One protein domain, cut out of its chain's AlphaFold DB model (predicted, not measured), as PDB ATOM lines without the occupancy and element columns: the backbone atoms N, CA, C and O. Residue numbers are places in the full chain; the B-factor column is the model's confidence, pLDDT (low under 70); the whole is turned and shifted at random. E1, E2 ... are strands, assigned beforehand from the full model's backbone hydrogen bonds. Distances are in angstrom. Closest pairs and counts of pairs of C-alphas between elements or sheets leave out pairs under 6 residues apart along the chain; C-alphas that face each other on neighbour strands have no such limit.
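AT A GLANCE: This is residues 23 to 77 of the 80 residues of an uncharacterized protein of Methylobacterium nodulans (strain LMG 21967 / CNCM I-2342 / ORS 2060) (UniProt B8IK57). This is a small sandwich of two sheets face to face, their strands crossed at 83 degrees. The larger sheet is built on the long hairpin of E6 and E7, with short E1 beside E6 and short E5 beside E7; the smaller sheet is made of E2, E3 and E4. The 55 printed residues hold no named helix and seven named strands, E1 to E7, in an all-strand class. The larger sheet has the order E1, E6, E7, E5 and is mixed, and the smaller one, E2, E3, E4, is antiparallel. The whole is compact, with a radius of gyration of the C-alphas of 10.0 A and spans of 30 by 24 by 20 A.

HOW THE PARTS SIT: E1, residues 29 to 32, is an edge strand and the antiparallel neighbour of E6, residues 62 to 67; N 32 and O 62 are within hydrogen-bond range at 2.9 A. After E1 the chain changes to the other sheet, a meander in which each strand is the antiparallel neighbour of the one before: E2, residues 36 to 38, E3, residues 41 to 44, and E4, residues 47 to 50. In the hairpin of E2 and E3, N 43 and O 36 are 2.8 A apart; in that of E3 and E4, N 49 and O 42 are 2.8 A apart. The chain then returns to the first sheet with E5, residues 54 to 56, an edge strand parallel to E7, residues 70 to 76, at 36 degrees; N 55 and O 74 are 2.8 A apart. E6 and E7 form an antiparallel hairpin at 169 degrees, with N 65 and O 73 2.9 A apart. Between the sheets, the closest C-alphas of E4 and E7 are those of Ile 49 and Val 71, 7.3 A apart. E3 and E6 are apart, and so are E2 and E7.

IN THESE COORDINATES: E1 begins at C-alpha 29, at (166.813, 148.973, 133.165), and measures 9.7 A from first to last C-alpha. E2 measures 6.4 A, E3 10.4 A and E4 9.9 A. E5 measures 7.1 A and begins at C-alpha 54, at (165.035, 154.918, 120.762). E6 measures 16.6 A, and E7, the longest strand, measures 17.1 A and ends at C-alpha 76, at (171.662, 153.796, 122.235).

THE WHOLE: The C-alphas farthest apart are those of Asp 26 and Pro 39, at 30.0 A. The sheet of E1, E6, E7 and E5 is only just strongly twisted, its C-alphas lying up to 4.4 A off its best plane. The printed part has no cut, and its six links between strands are tight. The mean pLDDT of the printed part is 94.8, and no printed residue is under 70.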
ATOM      1  N   CYS A  23     160.321 155.535 131.437       94.00
ATOM      2  CA  CYS A  23     161.031 154.487 130.719       94.00
ATOM      3  C   CYS A  23     161.332 153.296 131.629       94.00
ATOM      4  O   CYS A  23     161.123 152.162 131.210       94.00
ATOM      5  N   CYS A  24     161.857 153.543 132.833       91.50
ATOM      6  CA  CYS A  24     162.530 152.498 133.609       91.50
ATOM      7  C   CYS A  24     161.993 152.315 135.031       91.50
ATOM      8  O   CYS A  24     162.417 151.378 135.694       91.50
ATOM      9  N   SER A  25     161.109 153.189 135.527       89.06
ATOM     10  CA  SER A  25     160.542 153.116 136.889       89.06
ATOM     11  C   SER A  25     161.585 152.845 137.994       89.06
ATOM     12  O   SER A  25     161.298 152.150 138.965       89.06
ATOM     13  N   ASP A  26     162.817 153.336 137.810       82.62
ATOM     14  CA  ASP A  26     163.997 153.067 138.646       82.62
ATOM     15  C   ASP A  26     164.376 151.579 138.844       82.62
ATOM     16  O   ASP A  26     165.177 151.269 139.730       82.62
ATOM     17  N   GLN A  27     163.831 150.644 138.053       83.31
ATOM     18  CA  GLN A  27     164.037 149.192 138.233       83.31
ATOM     19  C   GLN A  27     164.133 148.381 136.936       83.31
ATOM     20  O   GLN A  27     164.783 147.344 136.923       83.31
ATOM     21  N   ASP A  28     163.517 148.839 135.851       84.00
ATOM     22  CA  ASP A  28     163.318 148.053 134.632       84.00
ATOM     23  C   ASP A  28     164.511 148.142 133.647       84.00
ATOM     24  O   ASP A  28     164.364 147.740 132.499       84.00
ATOM     25  N   CYS A  29     165.660 148.710 134.045       91.50
ATOM     26  CA  CYS A  29     166.813 148.973 133.165       91.50
ATOM     27  C   CYS A  29     167.849 147.840 133.185       91.50
ATOM     28  O   CYS A  29     168.374 147.509 134.248       91.50
ATOM     29  N   GLU A  30     168.234 147.343 132.008       92.44
ATOM     30  CA  GLU A  30     169.295 146.343 131.846       92.44
ATOM     31  C   GLU A  30     170.252 146.698 130.683       92.44
ATOM     32  O   GLU A  30     169.822 147.269 129.671       92.44
ATOM     33  N   PRO A  31     171.553 146.361 130.791       93.81
ATOM     34  CA  PRO A  31     172.518 146.578 129.719       93.81
ATOM     35  C   PRO A  31     172.306 145.592 128.563       93.81
ATOM     36  O   PRO A  31     172.021 144.412 128.770       93.81
ATOM     37  N   VAL A  32     172.533 146.057 127.334       95.06
ATOM     38  CA  VAL A  32     172.417 145.255 126.109       95.06
ATOM     39  C   VAL A  32     173.763 145.215 125.385       95.06
ATOM     40  O   VAL A  32     174.473 146.214 125.315       95.06
ATOM     41  N   SER A  33     174.133 144.058 124.833       95.94
ATOM     42  CA  SER A  33     175.419 143.869 124.131       95.94
ATOM     43  C   SER A  33     175.291 143.317 122.711       95.94
ATOM     44  O   SER A  33     176.247 143.379 121.944       95.94
ATOM     45  N   ASP A  34     174.114 142.813 122.338       96.44
ATOM     46  CA  ASP A  34     173.829 142.169 121.051       96.44
ATOM     47  C   ASP A  34     172.970 143.046 120.122       96.44
ATOM     48  O   ASP A  34     172.439 142.564 119.120       96.44
ATOM     49  N   ALA A  35     172.795 144.325 120.460       97.25
ATOM     50  CA  ALA A  35     171.960 145.230 119.689       97.25
ATOM     51  C   ALA A  35     172.550 145.506 118.304       97.25
ATOM     52  O   ALA A  35     173.706 145.905 118.164       97.25
ATOM     53  N   VAL A  36     171.713 145.364 117.280       97.19
ATOM     54  CA  VAL A  36     172.057 145.663 115.888       97.19
ATOM     55  C   VAL A  36     171.058 146.669 115.337       97.19
ATOM     56  O   VAL A  36     169.845 146.462 115.432       97.19
ATOM     57  N   GLU A  37     171.558 147.755 114.753       97.06
ATOM     58  CA  GLU A  37     170.718 148.703 114.023       97.06
ATOM     59  C   GLU A  37     170.184 148.055 112.737       97.06
ATOM     60  O   GLU A  37     170.903 147.380 111.999       97.06
ATOM     61  N   VAL A  38     168.897 148.251 112.469       97.56
ATOM     62  CA  VAL A  38     168.197 147.739 111.287       97.56
ATOM     63  C   VAL A  38     167.303 148.840 110.707       97.56
ATOM     64  O   VAL A  38     167.000 149.815 111.399       97.56
ATOM     65  N   PRO A  39     166.805 148.712 109.462       98.00
ATOM     66  CA  PRO A  39     165.867 149.690 108.922       98.00
ATOM     67  C   PRO A  39     164.670 149.917 109.861       98.00
ATOM     68  O   PRO A  39     163.908 148.997 110.158       98.00
ATOM     69  N   GLY A  40     164.518 151.156 110.335       97.19
ATOM     70  CA  GLY A  40     163.418 151.576 111.205       97.19
ATOM     71  C   GLY A  40     163.619 151.350 112.709       97.19
ATOM     72  O   GLY A  40     162.690 151.643 113.468       97.19
ATOM     73  N   GLY A  41     164.778 150.865 113.166       97.75
ATOM     74  CA  GLY A  41     165.010 150.640 114.594       97.75
ATOM     75  C   GLY A  41     166.202 149.741 114.909       97.75
ATOM     76  O   GLY A  41     167.235 149.797 114.254       97.75
ATOM     77  N   TYR A  42     166.043 148.906 115.932       98.12
ATOM     78  CA  TYR A  42     167.078 147.994 116.418       98.12
ATOM     79  C   TYR A  42     166.517 146.588 116.619       98.12
ATOM     80  O   TYR A  42     165.313 146.404 116.821       98.12
ATOM     81  N   ARG A  43     167.394 145.585 116.573       97.88
ATOM     82  CA  ARG A  43     167.107 144.222 117.026       97.88
ATOM     83  C   ARG A  43     168.063 143.819 118.136       97.88
ATOM     84  O   ARG A  43     169.257 144.054 118.023       97.88
ATOM     85  N   THR A  44     167.522 143.196 119.173       96.88
ATOM     86  CA  THR A  44     168.255 142.631 120.316       96.88
ATOM     87  C   THR A  44     167.397 141.525 120.924       96.88
ATOM     88  O   THR A  44     166.169 141.617 120.857       96.88
ATOM     89  N   HIS A  45     168.001 140.449 121.437       94.69
ATOM     90  CA  HIS A  45     167.278 139.318 122.042       94.69
ATOM     91  C   HIS A  45     166.148 138.741 121.157       94.69
ATOM     92  O   HIS A  45     165.140 138.237 121.642       94.69
ATOM     93  N   GLY A  46     166.280 138.844 119.829       95.06
ATOM     94  CA  GLY A  46     165.248 138.421 118.871       95.06
ATOM     95  C   GLY A  46     164.034 139.359 118.739       95.06
ATOM     96  O   GLY A  46     163.155 139.089 117.920       95.06
ATOM     97  N   ILE A  47     163.994 140.477 119.470       96.00
ATOM     98  CA  ILE A  47     162.903 141.460 119.472       96.00
ATOM     99  C   ILE A  47     163.261 142.647 118.571       96.00
ATOM    100  O   ILE A  47     164.397 143.118 118.555       96.00
ATOM    101  N   PHE A  48     162.280 143.153 117.817       97.81
ATOM    102  CA  PHE A  48     162.402 144.414 117.085       97.81
ATOM    103  C   PHE A  48     161.938 145.596 117.943       97.81
ATOM    104  O   PHE A  48     160.816 145.606 118.450       97.81
ATOM    105  N   ILE A  49     162.782 146.621 118.043       98.12
ATOM    106  CA  ILE A  49     162.510 147.863 118.760       98.12
ATOM    107  C   ILE A  49     162.375 148.995 117.732       98.12
ATOM    108  O   ILE A  49     163.358 149.317 117.062       98.12
ATOM    109  N   PRO A  50     161.197 149.630 117.598       98.19
ATOM    110  CA  PRO A  50     161.001 150.712 116.640       98.19
ATOM    111  C   PRO A  50     161.760 151.977 117.057       98.19
ATOM    112  O   PRO A  50     161.853 152.289 118.247       98.19
ATOM    113  N   MET A  51     162.191 152.774 116.074       97.75
ATOM    114  CA  MET A  51     162.916 154.035 116.295       97.75
ATOM    115  C   MET A  51     162.188 155.001 117.246       97.75
ATOM    116  O   MET A  51     162.816 155.733 118.001       97.75
ATOM    117  N   ALA A  52     160.854 154.954 117.301       97.81
ATOM    118  CA  ALA A  52     160.049 155.757 118.228       97.81
ATOM    119  C   ALA A  52     160.371 155.512 119.721       97.81
ATOM    120  O   ALA A  52     160.131 156.393 120.554       97.81
ATOM    121  N   LYS A  53     160.924 154.343 120.065       97.69
ATOM    122  CA  LYS A  53     161.356 153.983 121.426       97.69
ATOM    123  C   LYS A  53     162.836 154.277 121.686       97.69
ATOM    124  O   LYS A  53     163.276 154.156 122.825       97.69
ATOM    125  N   VAL A  54     163.592 154.676 120.663       97.25
ATOM    126  CA  VAL A  54     165.035 154.918 120.762       97.25
ATOM    127  C   VAL A  54     165.314 156.269 121.416       97.25
ATOM    128  O   VAL A  54     164.666 157.273 121.107       97.25
ATOM    129  N   ARG A  55     166.265 156.295 122.345       96.31
ATOM    130  CA  ARG A  55     166.695 157.472 123.108       96.31
ATOM    131  C   ARG A  55     168.226 157.492 123.207       96.31
ATOM    132  O   ARG A  55     168.847 156.438 123.116       96.31
ATOM    133  N   PRO A  56     168.855 158.659 123.393       95.25
ATOM    134  CA  PRO A  56     170.296 158.725 123.599       95.25
ATOM    135  C   PRO A  56     170.690 158.152 124.968       95.25
ATOM    136  O   PRO A  56     170.100 158.505 125.990       95.25
ATOM    137  N   SER A  57     171.694 157.280 124.980       93.69
ATOM    138  CA  SER A  57     172.313 156.740 126.188       93.69
ATOM    139  C   SER A  57     173.213 157.771 126.863       93.69
ATOM    140  O   SER A  57     173.898 158.553 126.199       93.69
ATOM    141  N   LYS A  58     173.225 157.756 128.198       90.69
ATOM    142  CA  LYS A  58     174.012 158.686 129.021       90.69
ATOM    143  C   LYS A  58     175.472 158.256 129.172       90.69
ATOM    144  O   LYS A  58     176.340 159.111 129.319       90.69
ATOM    145  N   ASP A  59     175.731 156.951 129.172       91.25
ATOM    146  CA  ASP A  59     177.054 156.365 129.417       91.25
ATOM    147  C   ASP A  59     177.715 155.814 128.144       91.25
ATOM    148  O   ASP A  59     178.813 155.269 128.206       91.25
ATOM    149  N   GLY A  60     177.052 155.963 126.994       92.81
ATOM    150  CA  GLY A  60     177.557 155.475 125.714       92.81
ATOM    151  C   GLY A  60     177.437 153.962 125.529       92.81
ATOM    152  O   GLY A  60     177.971 153.450 124.552       92.81
ATOM    153  N   ASN A  61     176.733 153.254 126.417       93.44
ATOM    154  CA  ASN A  61     176.404 151.837 126.254       93.44
ATOM    155  C   ASN A  61     174.942 151.665 125.828       93.44
ATOM    156  O   ASN A  61     174.124 152.574 125.997       93.44
ATOM    157  N   PHE A  62     174.597 150.495 125.289       96.12
ATOM    158  CA  PHE A  62     173.200 150.160 125.039       96.12
ATOM    159  C   PHE A  62     172.512 149.736 126.336       96.12
ATOM    160  O   PHE A  62     173.037 148.909 127.082       96.12
ATOM    161  N   HIS A  63     171.308 150.255 126.560       95.56
ATOM    162  CA  HIS A  63     170.432 149.820 127.647       95.56
ATOM    163  C   HIS A  63     169.011 149.690 127.130       95.56
ATOM    164  O   HIS A  63     168.573 150.472 126.285       95.56
ATOM    165  N   TRP A  64     168.258 148.747 127.668       95.38
ATOM    166  CA  TRP A  64     166.822 148.675 127.437       95.38
ATOM    167  C   TRP A  64     166.072 148.794 128.753       95.38
ATOM    168  O   TRP A  64     166.542 148.334 129.790       95.38
ATOM    169  N   CYS A  65     164.910 149.437 128.708       95.69
ATOM    170  CA  CYS A  65     163.975 149.384 129.815       95.69
ATOM    171  C   CYS A  65     162.753 148.585 129.396       95.69
ATOM    172  O   CYS A  65     162.112 148.935 128.398       95.69
ATOM    173  N   HIS A  66     162.465 147.488 130.094       94.94
ATOM    174  CA  HIS A  66     161.511 146.491 129.615       94.94
ATOM    175  C   HIS A  66     160.795 145.736 130.737       94.94
ATOM    176  O   HIS A  66     161.231 145.689 131.881       94.94
ATOM    177  N   ARG A  67     159.670 145.108 130.381       93.19
ATOM    178  CA  ARG A  67     158.979 144.125 131.222       93.19
ATOM    179  C   ARG A  67     158.536 142.956 130.353       93.19
ATOM    180  O   ARG A  67     157.626 143.099 129.533       93.19
ATOM    181  N   GLY A  68     159.194 141.809 130.516       90.19
ATOM    182  CA  GLY A  68     159.101 140.720 129.539       90.19
ATOM    183  C   GLY A  68     159.551 141.212 128.160       90.19
ATOM    184  O   GLY A  68     160.551 141.921 128.066       90.19
ATOM    185  N   ASP A  69     158.766 140.921 127.124       90.44
ATOM    186  CA  ASP A  69     159.068 141.322 125.739       90.44
ATOM    187  C   ASP A  69     158.633 142.762 125.401       90.44
ATOM    188  O   ASP A  69     158.836 143.248 124.283       90.44
ATOM    189  N   TYR A  70     158.003 143.471 126.346       94.38
ATOM    190  CA  TYR A  70     157.609 144.859 126.137       94.38
ATOM    191  C   TYR A  70     158.745 145.808 126.513       94.38
ATOM    192  O   TYR A  70     159.037 146.011 127.687       94.38
ATOM    193  N   VAL A  71     159.332 146.449 125.504       97.06
ATOM    194  CA  VAL A  71     160.336 147.506 125.681       97.06
ATOM    195  C   VAL A  71     159.640 148.861 125.828       97.06
ATOM    196  O   VAL A  71     158.878 149.249 124.946       97.06
ATOM    197  N   PHE A  72     159.901 149.608 126.897       97.00
ATOM    198  CA  PHE A  72     159.435 150.988 127.075       97.00
ATOM    199  C   PHE A  72     160.309 151.956 126.274       97.00
ATOM    200  O   PHE A  72     159.811 152.686 125.414       97.00
ATOM    201  N   CYS A  73     161.619 151.899 126.514       97.31
ATOM    202  CA  CYS A  73     162.626 152.745 125.888       97.31
ATOM    203  C   CYS A  73     163.891 151.932 125.608       97.31
ATOM    204  O   CYS A  73     164.206 150.984 126.328       97.31
ATOM    205  N   PHE A  74     164.619 152.327 124.568       97.50
ATOM    206  CA  PHE A  74     165.891 151.724 124.193       97.50
ATOM    207  C   PHE A  74     166.951 152.805 124.037       97.50
ATOM    208  O   PHE A  74     166.849 153.670 123.169       97.50
ATOM    209  N   PHE A  75     167.941 152.784 124.918       96.81
ATOM    210  CA  PHE A  75     169.003 153.769 124.983       96.81
ATOM    211  C   PHE A  75     170.185 153.297 124.151       96.81
ATOM    212  O   PHE A  75     170.715 152.213 124.380       96.81
ATOM    213  N   VAL A  76     170.587 154.114 123.182       97.06
ATOM    214  CA  VAL A  76     171.662 153.796 122.235       97.06
ATOM    215  C   VAL A  76     172.841 154.743 122.438       97.06
ATOM    216  O   VAL A  76     172.613 155.910 122.776       97.06
ATOM    217  N   PRO A  77     174.092 154.295 122.240       95.12
ATOM    218  CA  PRO A  77     175.247 155.180 122.254       95.12
ATOM    219  C   PRO A  77     175.006 156.369 121.324       95.12
ATOM    220  O   PRO A  77     174.551 156.197 120.191       95.12
TER     221      PRO A  77